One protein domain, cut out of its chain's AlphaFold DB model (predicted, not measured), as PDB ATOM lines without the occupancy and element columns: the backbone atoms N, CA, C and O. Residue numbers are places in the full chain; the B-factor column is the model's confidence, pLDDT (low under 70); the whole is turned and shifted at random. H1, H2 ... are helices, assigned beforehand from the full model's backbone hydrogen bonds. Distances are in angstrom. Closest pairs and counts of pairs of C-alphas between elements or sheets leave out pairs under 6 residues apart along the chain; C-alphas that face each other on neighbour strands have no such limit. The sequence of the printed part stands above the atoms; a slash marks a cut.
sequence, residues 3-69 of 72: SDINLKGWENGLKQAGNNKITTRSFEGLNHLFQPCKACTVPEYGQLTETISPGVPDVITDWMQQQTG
ATOM      1  N   SER A   3      19.508  32.383 -51.523       87.12
ATOM      2  CA  SER A   3      19.938  32.264 -50.124       87.12
ATOM      3  C   SER A   3      19.816  30.841 -49.580       87.12
ATOM      4  O   SER A   3      20.749  30.355 -48.953       87.12
ATOM      5  N   ASP A   4      18.711  30.149 -49.852       91.06
ATOM      6  CA  ASP A   4      18.419  28.848 -49.240       91.06
ATOM      7  C   ASP A   4      19.319  27.754 -49.817       91.06
ATOM      8  O   ASP A   4      19.805  26.886 -49.092       91.06
ATOM      9  N   ILE A   5      19.597  27.832 -51.124       95.56
ATOM     10  CA  ILE A   5      20.538  26.936 -51.807       95.56
ATOM     11  C   ILE A   5      21.943  27.136 -51.233       95.56
ATOM     12  O   ILE A   5      22.603  26.161 -50.876       95.56
ATOM     13  N   ASN A   6      22.379  28.391 -51.086       95.25
ATOM     14  CA  ASN A   6      23.699  28.714 -50.552       95.25
ATOM     15  C   ASN A   6      23.846  28.290 -49.084       95.25
ATOM     16  O   ASN A   6      24.846  27.669 -48.729       95.25
ATOM     17  N   LEU A   7      22.847  28.570 -48.240       96.31
ATOM     18  CA  LEU A   7      22.848  28.166 -46.832       96.31
ATOM     19  C   LEU A   7      22.917  26.643 -46.693       96.31
ATOM     20  O   LEU A   7      23.736  26.136 -45.930       96.31
ATOM     21  N   LYS A   8      22.127  25.904 -47.478       96.50
ATOM     22  CA  LYS A   8      22.166  24.437 -47.483       96.50
ATOM     23  C   LYS A   8      23.506  23.895 -47.990       96.50
ATOM     24  O   LYS A   8      24.002  22.900 -47.467       96.50
ATOM     25  N   GLY A   9      24.106  24.550 -48.986       97.25
ATOM     26  CA  GLY A   9      25.444  24.225 -49.481       97.25
ATOM     27  C   GLY A   9      26.508  24.342 -48.390       97.25
ATOM     28  O   GLY A   9      27.250  23.387 -48.155       97.25
ATOM     29  N   TRP A  10      26.528  25.468 -47.670       96.62
ATOM     30  CA  TRP A  10      27.419  25.677 -46.525       96.62
ATOM     31  C   TRP A  10      27.181  24.665 -45.408       96.62
ATOM     32  O   TRP A  10      28.139  24.090 -44.895       96.62
ATOM     33  N   GLU A  11      25.919  24.408 -45.056       97.38
ATOM     34  CA  GLU A  11      25.577  23.444 -44.011       97.38
ATOM     35  C   GLU A  11      26.125  22.046 -44.329       97.38
ATOM     36  O   GLU A  11      26.781  21.416 -43.499       97.38
ATOM     37  N   ASN A  12      25.898  21.582 -45.558       97.50
ATOM     38  CA  ASN A  12      26.356  20.274 -46.007       97.50
ATOM     39  C   ASN A  12      27.885  20.194 -46.077       97.50
ATOM     40  O   ASN A  12      28.459  19.218 -45.597       97.50
ATOM     41  N   GLY A  13      28.544  21.209 -46.645       98.19
ATOM     42  CA  GLY A  13      30.000  21.229 -46.790       98.19
ATOM     43  C   GLY A  13      30.726  21.231 -45.444       98.19
ATOM     44  O   GLY A  13      31.667  20.463 -45.247       98.19
ATOM     45  N   LEU A  14      30.250  22.028 -44.481       97.81
ATOM     46  CA  LEU A  14      30.839  22.090 -43.140       97.81
ATOM     47  C   LEU A  14      30.640  20.783 -42.360       97.81
ATOM     48  O   LEU A  14      31.586  20.314 -41.723       97.81
ATOM     49  N   LYS A  15      29.460  20.149 -42.465       97.50
ATOM     50  CA  LYS A  15      29.214  18.819 -41.879       97.50
ATOM     51  C   LYS A  15      30.124  17.753 -42.489       97.50
ATOM     52  O   LYS A  15      30.710  16.966 -41.752       97.50
ATOM     53  N   GLN A  16      30.285  17.743 -43.814       98.12
ATOM     54  CA  GLN A  16      31.185  16.810 -44.507       98.12
ATOM     55  C   GLN A  16      32.650  16.995 -44.093       98.12
ATOM     56  O   GLN A  16      33.379  16.015 -43.981       98.12
ATOM     57  N   ALA A  17      33.067  18.229 -43.800       98.06
ATOM     58  CA  ALA A  17      34.392  18.542 -43.264       98.06
ATOM     59  C   ALA A  17      34.558  18.205 -41.764       98.06
ATOM     60  O   ALA A  17      35.610  18.475 -41.187       98.06
ATOM     61  N   GLY A  18      33.538  17.630 -41.116       97.88
ATOM     62  CA  GLY A  18      33.572  17.203 -39.715       97.88
ATOM     63  C   GLY A  18      33.137  18.263 -38.699       97.88
ATOM     64  O   GLY A  18      33.148  17.987 -37.498       97.88
ATOM     65  N   ASN A  19      32.717  19.458 -39.134       96.69
ATOM     66  CA  ASN A  19      32.182  20.477 -38.233       96.69
ATOM     67  C   ASN A  19      30.659  20.349 -38.086       96.69
ATOM     68  O   ASN A  19      29.892  20.787 -38.942       96.69
ATOM     69  N   ASN A  20      30.219  19.802 -36.951       93.00
ATOM     70  CA  ASN A  20      28.798  19.636 -36.630       93.00
ATOM     71  C   ASN A  20      28.215  20.772 -35.770       93.00
ATOM     72  O   ASN A  20      27.002  20.820 -35.570       93.00
ATOM     73  N   LYS A  21      29.045  21.694 -35.264       94.19
ATOM     74  CA  LYS A  21      28.591  22.844 -34.463       94.19
ATOM     75  C   LYS A  21      28.238  24.010 -35.376       94.19
ATOM     76  O   LYS A  21      28.917  25.034 -35.391       94.19
ATOM     77  N   ILE A  22      27.199  23.824 -36.183       95.56
ATOM     78  CA  ILE A  22      26.783  24.800 -37.187       95.56
ATOM     79  C   ILE A  22      25.299  25.123 -37.068       95.56
ATOM     80  O   ILE A  22      24.481  24.293 -36.675       95.56
ATOM     81  N   THR A  23      24.942  26.348 -37.428       95.69
ATOM     82  CA  THR A  23      23.555  26.794 -37.548       95.69
ATOM     83  C   THR A  23      23.473  27.717 -38.749       95.69
ATOM     84  O   THR A  23      24.254  28.657 -38.863       95.69
ATOM     85  N   THR A  24      22.549  27.437 -39.660       95.75
ATOM     86  CA  THR A  24      22.238  28.304 -40.797       95.75
ATOM     87  C   THR A  24      20.888  28.964 -40.550       95.75
ATOM     88  O   THR A  24      19.959  28.339 -40.038       95.75
ATOM     89  N   ARG A  25      20.780  30.255 -40.862       94.31
ATOM     90  CA  ARG A  25      19.550  31.024 -40.663       94.31
ATOM     91  C   ARG A  25      19.423  32.093 -41.734       94.31
ATOM     92  O   ARG A  25      20.365  32.845 -41.970       94.31
ATOM     93  N   SER A  26      18.257  32.157 -42.365       94.38
ATOM     94  CA  SER A  26      17.847  33.287 -43.194       94.38
ATOM     95  C   SER A  26      17.075  34.299 -42.346       94.38
ATOM     96  O   SER A  26      16.404  33.940 -41.374       94.38
ATOM     97  N   PHE A  27      17.185  35.574 -42.711       94.88
ATOM     98  CA  PHE A  27      16.446  36.669 -42.092       94.88
ATOM     99  C   PHE A  27      15.607  37.345 -43.171       94.88
ATOM    100  O   PHE A  27      16.142  38.001 -44.063       94.88
ATOM    101  N   GLU A  28      14.299  37.122 -43.126       92.81
ATOM    102  CA  GLU A  28      13.364  37.713 -44.082       92.81
ATOM    103  C   GLU A  28      13.273  39.233 -43.888       92.81
ATOM    104  O   GLU A  28      13.341  39.731 -42.765       92.81
ATOM    105  N   GLY A  29      13.145  39.975 -44.991       93.62
ATOM    106  CA  GLY A  29      13.056  41.439 -44.970       93.62
ATOM    107  C   GLY A  29      14.384  42.162 -44.733       93.62
ATOM    108  O   GLY A  29      14.394  43.391 -44.662       93.62
ATOM    109  N   LEU A  30      15.500  41.430 -44.630       95.50
ATOM    110  CA  LEU A  30      16.839  42.007 -44.571       95.50
ATOM    111  C   LEU A  30      17.581  41.824 -45.899       95.50
ATOM    112  O   LEU A  30      17.451  40.802 -46.575       95.50
ATOM    113  N   ASN A  31      18.395  42.814 -46.261       93.88
ATOM    114  CA  ASN A  31      19.277  42.735 -47.419       93.88
ATOM    115  C   ASN A  31      20.525  41.882 -47.101       93.88
ATOM    116  O   ASN A  31      20.716  41.388 -45.988       93.88
ATOM    117  N   HIS A  32      21.426  41.743 -48.075       91.19
ATOM    118  CA  HIS A  32      22.671  40.976 -47.917       91.19
ATOM    119  C   HIS A  32      23.650  41.529 -46.864       91.19
ATOM    120  O   HIS A  32      24.606  40.839 -46.519       91.19
ATOM    121  N   LEU A  33      23.419  42.742 -46.357       93.81
ATOM    122  CA  LEU A  33      24.204  43.396 -45.308       93.81
ATOM    123  C   LEU A  33      23.486  43.367 -43.948       93.81
ATOM    124  O   LEU A  33      23.924  44.030 -43.013       93.81
ATOM    125  N   PHE A  34      22.395  42.600 -43.833       96.25
ATOM    126  CA  PHE A  34      21.549  42.502 -42.642       96.25
ATOM    127  C   PHE A  34      20.825  43.798 -42.258       96.25
ATOM    128  O   PHE A  34      20.478  43.988 -41.094       96.25
ATOM    129  N   GLN A  35      20.560  44.680 -43.221       96.75
ATOM    130  CA  GLN A  35      19.778  45.898 -43.001       96.75
ATOM    131  C   GLN A  35      18.331  45.697 -43.463       96.75
ATOM    132  O   GLN A  35      18.115  45.007 -44.464       96.75
ATOM    133  N   PRO A  36      17.343  46.312 -42.795       96.25
ATOM    134  CA  PRO A  36      15.949  46.242 -43.200       96.25
ATOM    135  C   PRO A  36      15.774  46.879 -44.575       96.25
ATOM    136  O   PRO A  36      16.277  47.970 -44.838       96.25
ATOM    137  N   CYS A  37      15.055  46.198 -45.459       95.44
ATOM    138  CA  CYS A  37      14.830  46.666 -46.818       95.44
ATOM    139  C   CYS A  37      13.418  46.350 -47.294       95.44
ATOM    140  O   CYS A  37      12.792  45.382 -46.868       95.44
ATOM    141  N   LYS A  38      12.919  47.180 -48.211       93.75
ATOM    142  CA  LYS A  38      11.658  46.942 -48.921       93.75
ATOM    143  C   LYS A  38      11.910  46.381 -50.313       93.75
ATOM    144  O   LYS A  38      11.261  45.419 -50.709       93.75
ATOM    145  N   ALA A  39      12.835  46.988 -51.055       93.69
ATOM    146  CA  ALA A  39      13.217  46.553 -52.398       93.69
ATOM    147  C   ALA A  39      14.500  45.706 -52.385       93.69
ATOM    148  O   ALA A  39      14.731  44.921 -53.301       93.69
ATOM    149  N   CYS A  40      15.329  45.864 -51.350       92.06
ATOM    150  CA  CYS A  40      16.578  45.140 -51.118       92.06
ATOM    151  C   CYS A  40      17.581  45.310 -52.266       92.06
ATOM    152  O   CYS A  40      18.287  44.380 -52.653       92.06
ATOM    153  N   THR A  41      17.645  46.528 -52.808       92.50
ATOM    154  CA  THR A  41      18.504  46.889 -53.942       92.50
ATOM    155  C   THR A  41      19.680  47.768 -53.513       92.50
ATOM    156  O   THR A  41      19.640  48.426 -52.473       92.50
ATOM    157  N   VAL A  42      20.729  47.822 -54.338       90.88
ATOM    158  CA  VAL A  42      21.905  48.680 -54.091       90.88
ATOM    159  C   VAL A  42      21.543  50.174 -53.994       90.88
ATOM    160  O   VAL A  42      22.084  50.844 -53.120       90.88
ATOM    161  N   PRO A  43      20.623  50.736 -54.805       94.81
ATOM    162  CA  PRO A  43      20.195  52.122 -54.618       94.81
ATOM    163  C   PRO A  43      19.503  52.389 -53.274       94.81
ATOM    164  O   PRO A  43      19.704  53.455 -52.697       94.81
ATOM    165  N   GLU A  44      18.714  51.436 -52.761       94.56
ATOM    166  CA  GLU A  44      18.053  51.574 -51.453       94.56
ATOM    167  C   GLU A  44      19.076  51.622 -50.316       94.56
ATOM    168  O   GLU A  44      18.910  52.419 -49.400       94.56
ATOM    169  N   TYR A  45      20.163  50.846 -50.406       91.94
ATOM    170  CA  TYR A  45      21.225  50.810 -49.393       91.94
ATOM    171  C   TYR A  45      21.729  52.205 -48.994       91.94
ATOM    172  O   TYR A  45      21.853  52.485 -47.806       91.94
ATOM    173  N   GLY A  46      21.949  53.101 -49.963       91.44
ATOM    174  CA  GLY A  46      22.425  54.465 -49.692       91.44
ATOM    175  C   GLY A  46      21.424  55.363 -48.953       91.44
ATOM    176  O   GLY A  46      21.794  56.455 -48.534       91.44
ATOM    177  N   GLN A  47      20.172  54.925 -48.810       95.38
ATOM    178  CA  GLN A  47      19.105  55.630 -48.093       95.38
ATOM    179  C   GLN A  47      18.842  55.041 -46.699       95.38
ATOM    180  O   GLN A  47      18.136  55.653 -45.897       95.38
ATOM    181  N   LEU A  48      19.368  53.846 -46.408       96.06
ATOM    182  CA  LEU A  48      19.177  53.184 -45.122       96.06
ATOM    183  C   LEU A  48      20.069  53.832 -44.062       96.06
ATOM    184  O   LEU A  48      21.266  54.021 -44.262       96.06
ATOM    185  N   THR A  49      19.488  54.135 -42.904       95.50
ATOM    186  CA  THR A  49      20.222  54.689 -41.756       95.50
ATOM    187  C   THR A  49      20.713  53.610 -40.796       95.50
ATOM    188  O   THR A  49      21.680  53.819 -40.070       95.50
ATOM    189  N   GLU A  50      20.043  52.457 -40.768       94.69
ATOM    190  CA  GLU A  50      20.429  51.319 -39.934       94.69
ATOM    191  C   GLU A  50      21.571  50.544 -40.599       94.69
ATOM    192  O   GLU A  50      21.477  50.191 -41.772       94.69
ATOM    193  N   THR A  51      22.655  50.280 -39.863       93.06
ATOM    194  CA  THR A  51      23.835  49.569 -40.388       93.06
ATOM    195  C   THR A  51      23.674  48.050 -40.344       93.06
ATOM    196  O   THR A  51      24.066  47.377 -41.288       93.06
ATOM    197  N   ILE A  52      23.108  47.516 -39.261       96.56
ATOM    198  CA  ILE A  52      22.792  46.096 -39.065       96.56
ATOM    199  C   ILE A  52      21.541  46.037 -38.191       96.56
ATOM    200  O   ILE A  52      21.473  46.731 -37.175       96.56
ATOM    201  N   SER A  53      20.583  45.185 -38.549       97.19
ATOM    202  CA  SER A  53      19.392  44.972 -37.737       97.19
ATOM    203  C   SER A  53      19.741  44.320 -36.403       97.19
ATOM    204  O   SER A  53      20.368  43.257 -36.413       97.19
ATOM    205  N   PRO A  54      19.343  44.901 -35.252       95.75
ATOM    206  CA  PRO A  54      19.786  44.455 -33.927       95.75
ATOM    207  C   PRO A  54      19.424  42.994 -33.620       95.75
ATOM    208  O   PRO A  54      20.184  42.300 -32.947       95.75
ATOM    209  N   GLY A  55      18.343  42.478 -34.213       95.94
ATOM    210  CA  GLY A  55      17.968  41.070 -34.069       95.94
ATOM    211  C   GLY A  55      18.997  40.083 -34.644       95.94
ATOM    212  O   GLY A  55      19.002  38.916 -34.258       95.94
ATOM    213  N   VAL A  56      19.886  40.517 -35.546       97.06
ATOM    214  CA  VAL A  56      20.950  39.663 -36.095       97.06
ATOM    215  C   VAL A  56      22.087  39.456 -35.076       97.06
ATOM    216  O   VAL A  56      22.354  38.295 -34.750       97.06
ATOM    217  N   PRO A  57      22.726  40.508 -34.515       97.25
ATOM    218  CA  PRO A  57      23.668  40.369 -33.402       97.25
ATOM    219  C   PRO A  57      23.113  39.610 -32.197       97.25
ATOM    220  O   PRO A  57      23.854  38.832 -31.596       97.25
ATOM    221  N   ASP A  58      21.829  39.780 -31.870       97.00
ATOM    222  CA  ASP A  58      21.191  39.062 -30.761       97.00
ATOM    223  C   ASP A  58      21.199  37.549 -30.999       97.00
ATOM    224  O   ASP A  58      21.658  36.785 -30.151       97.00
ATOM    225  N   VAL A  59      20.792  37.104 -32.194       96.88
ATOM    226  CA  VAL A  59      20.813  35.680 -32.563       96.88
ATOM    227  C   VAL A  59      22.233  35.109 -32.564       96.88
ATOM    228  O   VAL A  59      22.437  33.978 -32.118       96.88
ATOM    229  N   ILE A  60      23.218  35.866 -33.057       96.56
ATOM    230  CA  ILE A  60      24.628  35.443 -33.048       96.56
ATOM    231  C   ILE A  60      25.124  35.300 -31.606       96.56
ATOM    232  O   ILE A  60      25.741  34.292 -31.261       96.56
ATOM    233  N   THR A  61      24.820  36.280 -30.756       96.12
ATOM    234  CA  THR A  61      25.206  36.287 -29.341       96.12
ATOM    235  C   THR A  61      24.581  35.110 -28.596       96.12
ATOM    236  O   THR A  61      25.290  34.362 -27.923       96.12
ATOM    237  N   ASP A  62      23.280  34.882 -28.778       96.12
ATOM    238  CA  ASP A  62      22.561  33.737 -28.219       96.12
ATOM    239  C   ASP A  62      23.183  32.406 -28.654       96.12
ATOM    240  O   ASP A  62      23.347  31.488 -27.844       96.12
ATOM    241  N   TRP A  63      23.545  32.289 -29.933       96.25
ATOM    242  CA  TRP A  63      24.200  31.097 -30.455       96.25
ATOM    243  C   TRP A  63      25.564  30.881 -29.794       96.25
ATOM    244  O   TRP A  63      25.841  29.780 -29.314       96.25
ATOM    245  N   MET A  64      26.391  31.925 -29.689       95.25
ATOM    246  CA  MET A  64      27.698  31.853 -29.026       95.25
ATOM    247  C   MET A  64      27.573  31.441 -27.557       95.25
ATOM    248  O   MET A  64      28.352  30.610 -27.080       95.25
ATOM    249  N   GLN A  65      26.581  31.969 -26.839       95.38
ATOM    250  CA  GLN A  65      26.324  31.596 -25.448       95.38
ATOM    251  C   GLN A  65      25.935  30.121 -25.309       95.38
ATOM    252  O   GLN A  65      26.431  29.440 -24.409       95.38
ATOM    253  N   GLN A  66      25.113  29.602 -26.227       93.25
ATOM    254  CA  GLN A  66      24.759  28.179 -26.275       93.25
ATOM    255  C   GLN A  66      25.975  27.292 -26.578       93.25
ATOM    256  O   GLN A  66      26.114  26.231 -25.976       93.25
ATOM    257  N   GLN A  67      26.878  27.723 -27.468       92.25
ATOM    258  CA  GLN A  67      28.078  26.946 -27.808       92.25
ATOM    259  C   GLN A  67      29.119  26.918 -26.683       92.25
ATOM    260  O   GLN A  67      29.862  25.942 -26.559       92.25
ATOM    261  N   THR A  68      29.205  27.993 -25.897       93.38
ATOM    262  CA  THR A  68      30.230  28.177 -24.856       93.38
ATOM    263  C   THR A  68      29.738  27.864 -23.444       93.38
ATOM    264  O   THR A  68      30.548  27.834 -22.522       93.38
ATOM    265  N   GLY A  69      28.435  27.629 -23.252       83.50
ATOM    266  CA  GLY A  69      27.846  27.382 -21.933       83.50
ATOM    267  C   GLY A  69      27.807  28.623 -21.035       83.50
ATOM    268  O   GLY A  69      27.711  28.499 -19.820       83.50
TER     269      GLY A  69
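Overview. This is residues 3 to 69 of the 72 residues of an uncharacterized protein of Chitinophaga sp. XS-30 (UniProt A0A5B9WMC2). Two long helices, H1 and H3, run nearly the same way but stay well separated, and the extended residues 21 to 27 run back through the space between them. The short helix H2 and the loops around it make the other end of the model, away from the last residues of both long helices. The printed part has 67 residues with three named helices, in the order H1, H2, H3, and no named strand; the class is all helix, though under half of the residues, 32 of 67, are in named elements. The whole is loose, with a radius of gyration of the C-alphas of 14.5 A, and only just flat, spanning 41 by 28 by 14 A.

Along the chain. Find C-alpha 3 at (19.938, 32.264, -50.124); there H1 begins, and it runs through residues 3 to 16, 19.9 A from first to last C-alpha. Residues 17 to 41 follow with no named element; look for C-alpha 28 at (13.364, 37.713, -44.082) along the way. H2 is residues 42 to 45, four residues, and begins with C-alpha 42 at (21.905, 48.680, -54.091). H3 is residues 55 to 68, 20.0 A from first to last C-alpha, and ends with C-alpha 68 at (30.230, 28.177, -24.856).

Arrangement. Begin with H1, whose N-to-C direction is 0.63 in x, -0.66 in y and 0.40 in z. Compare H3, whose direction is 0.46 in x, -0.73 in y and 0.49 in z. H1 and H3 are apart, with no C-alpha of the one within 8 A of the other. Read the z values from Glu 11 of H1, C-alpha at (25.577, 23.444, -44.011), to Ile 22 of the unnamed stretch at (26.783, 24.800, -37.187), then to Trp 63 of H3 at (24.200, 31.097, -30.455). H2 is apart from H1 and apart from H3. In the backbones of H1 and H3 you will find every O i to N i+4 pair within hydrogen-bond range; H2 is too short for such a pair, and its 1 pair of O i and N i+3 is within range.

Size, cuts and confidence. The two C-alphas farthest apart in the domain are those of Gly 18 and Gln 47, 41.9 A apart, while the first and last printed C-alphas, of Ser 3 and Gly 69, are 29.7 A apart. The link from H1 to H2 is long, with 25 residues, and the link from H2 to H3 is short, with 9. The printed part has no cut. Look in the B-factor column for the pLDDT: its mean over the printed part is 94.9, and no printed residue is under 70.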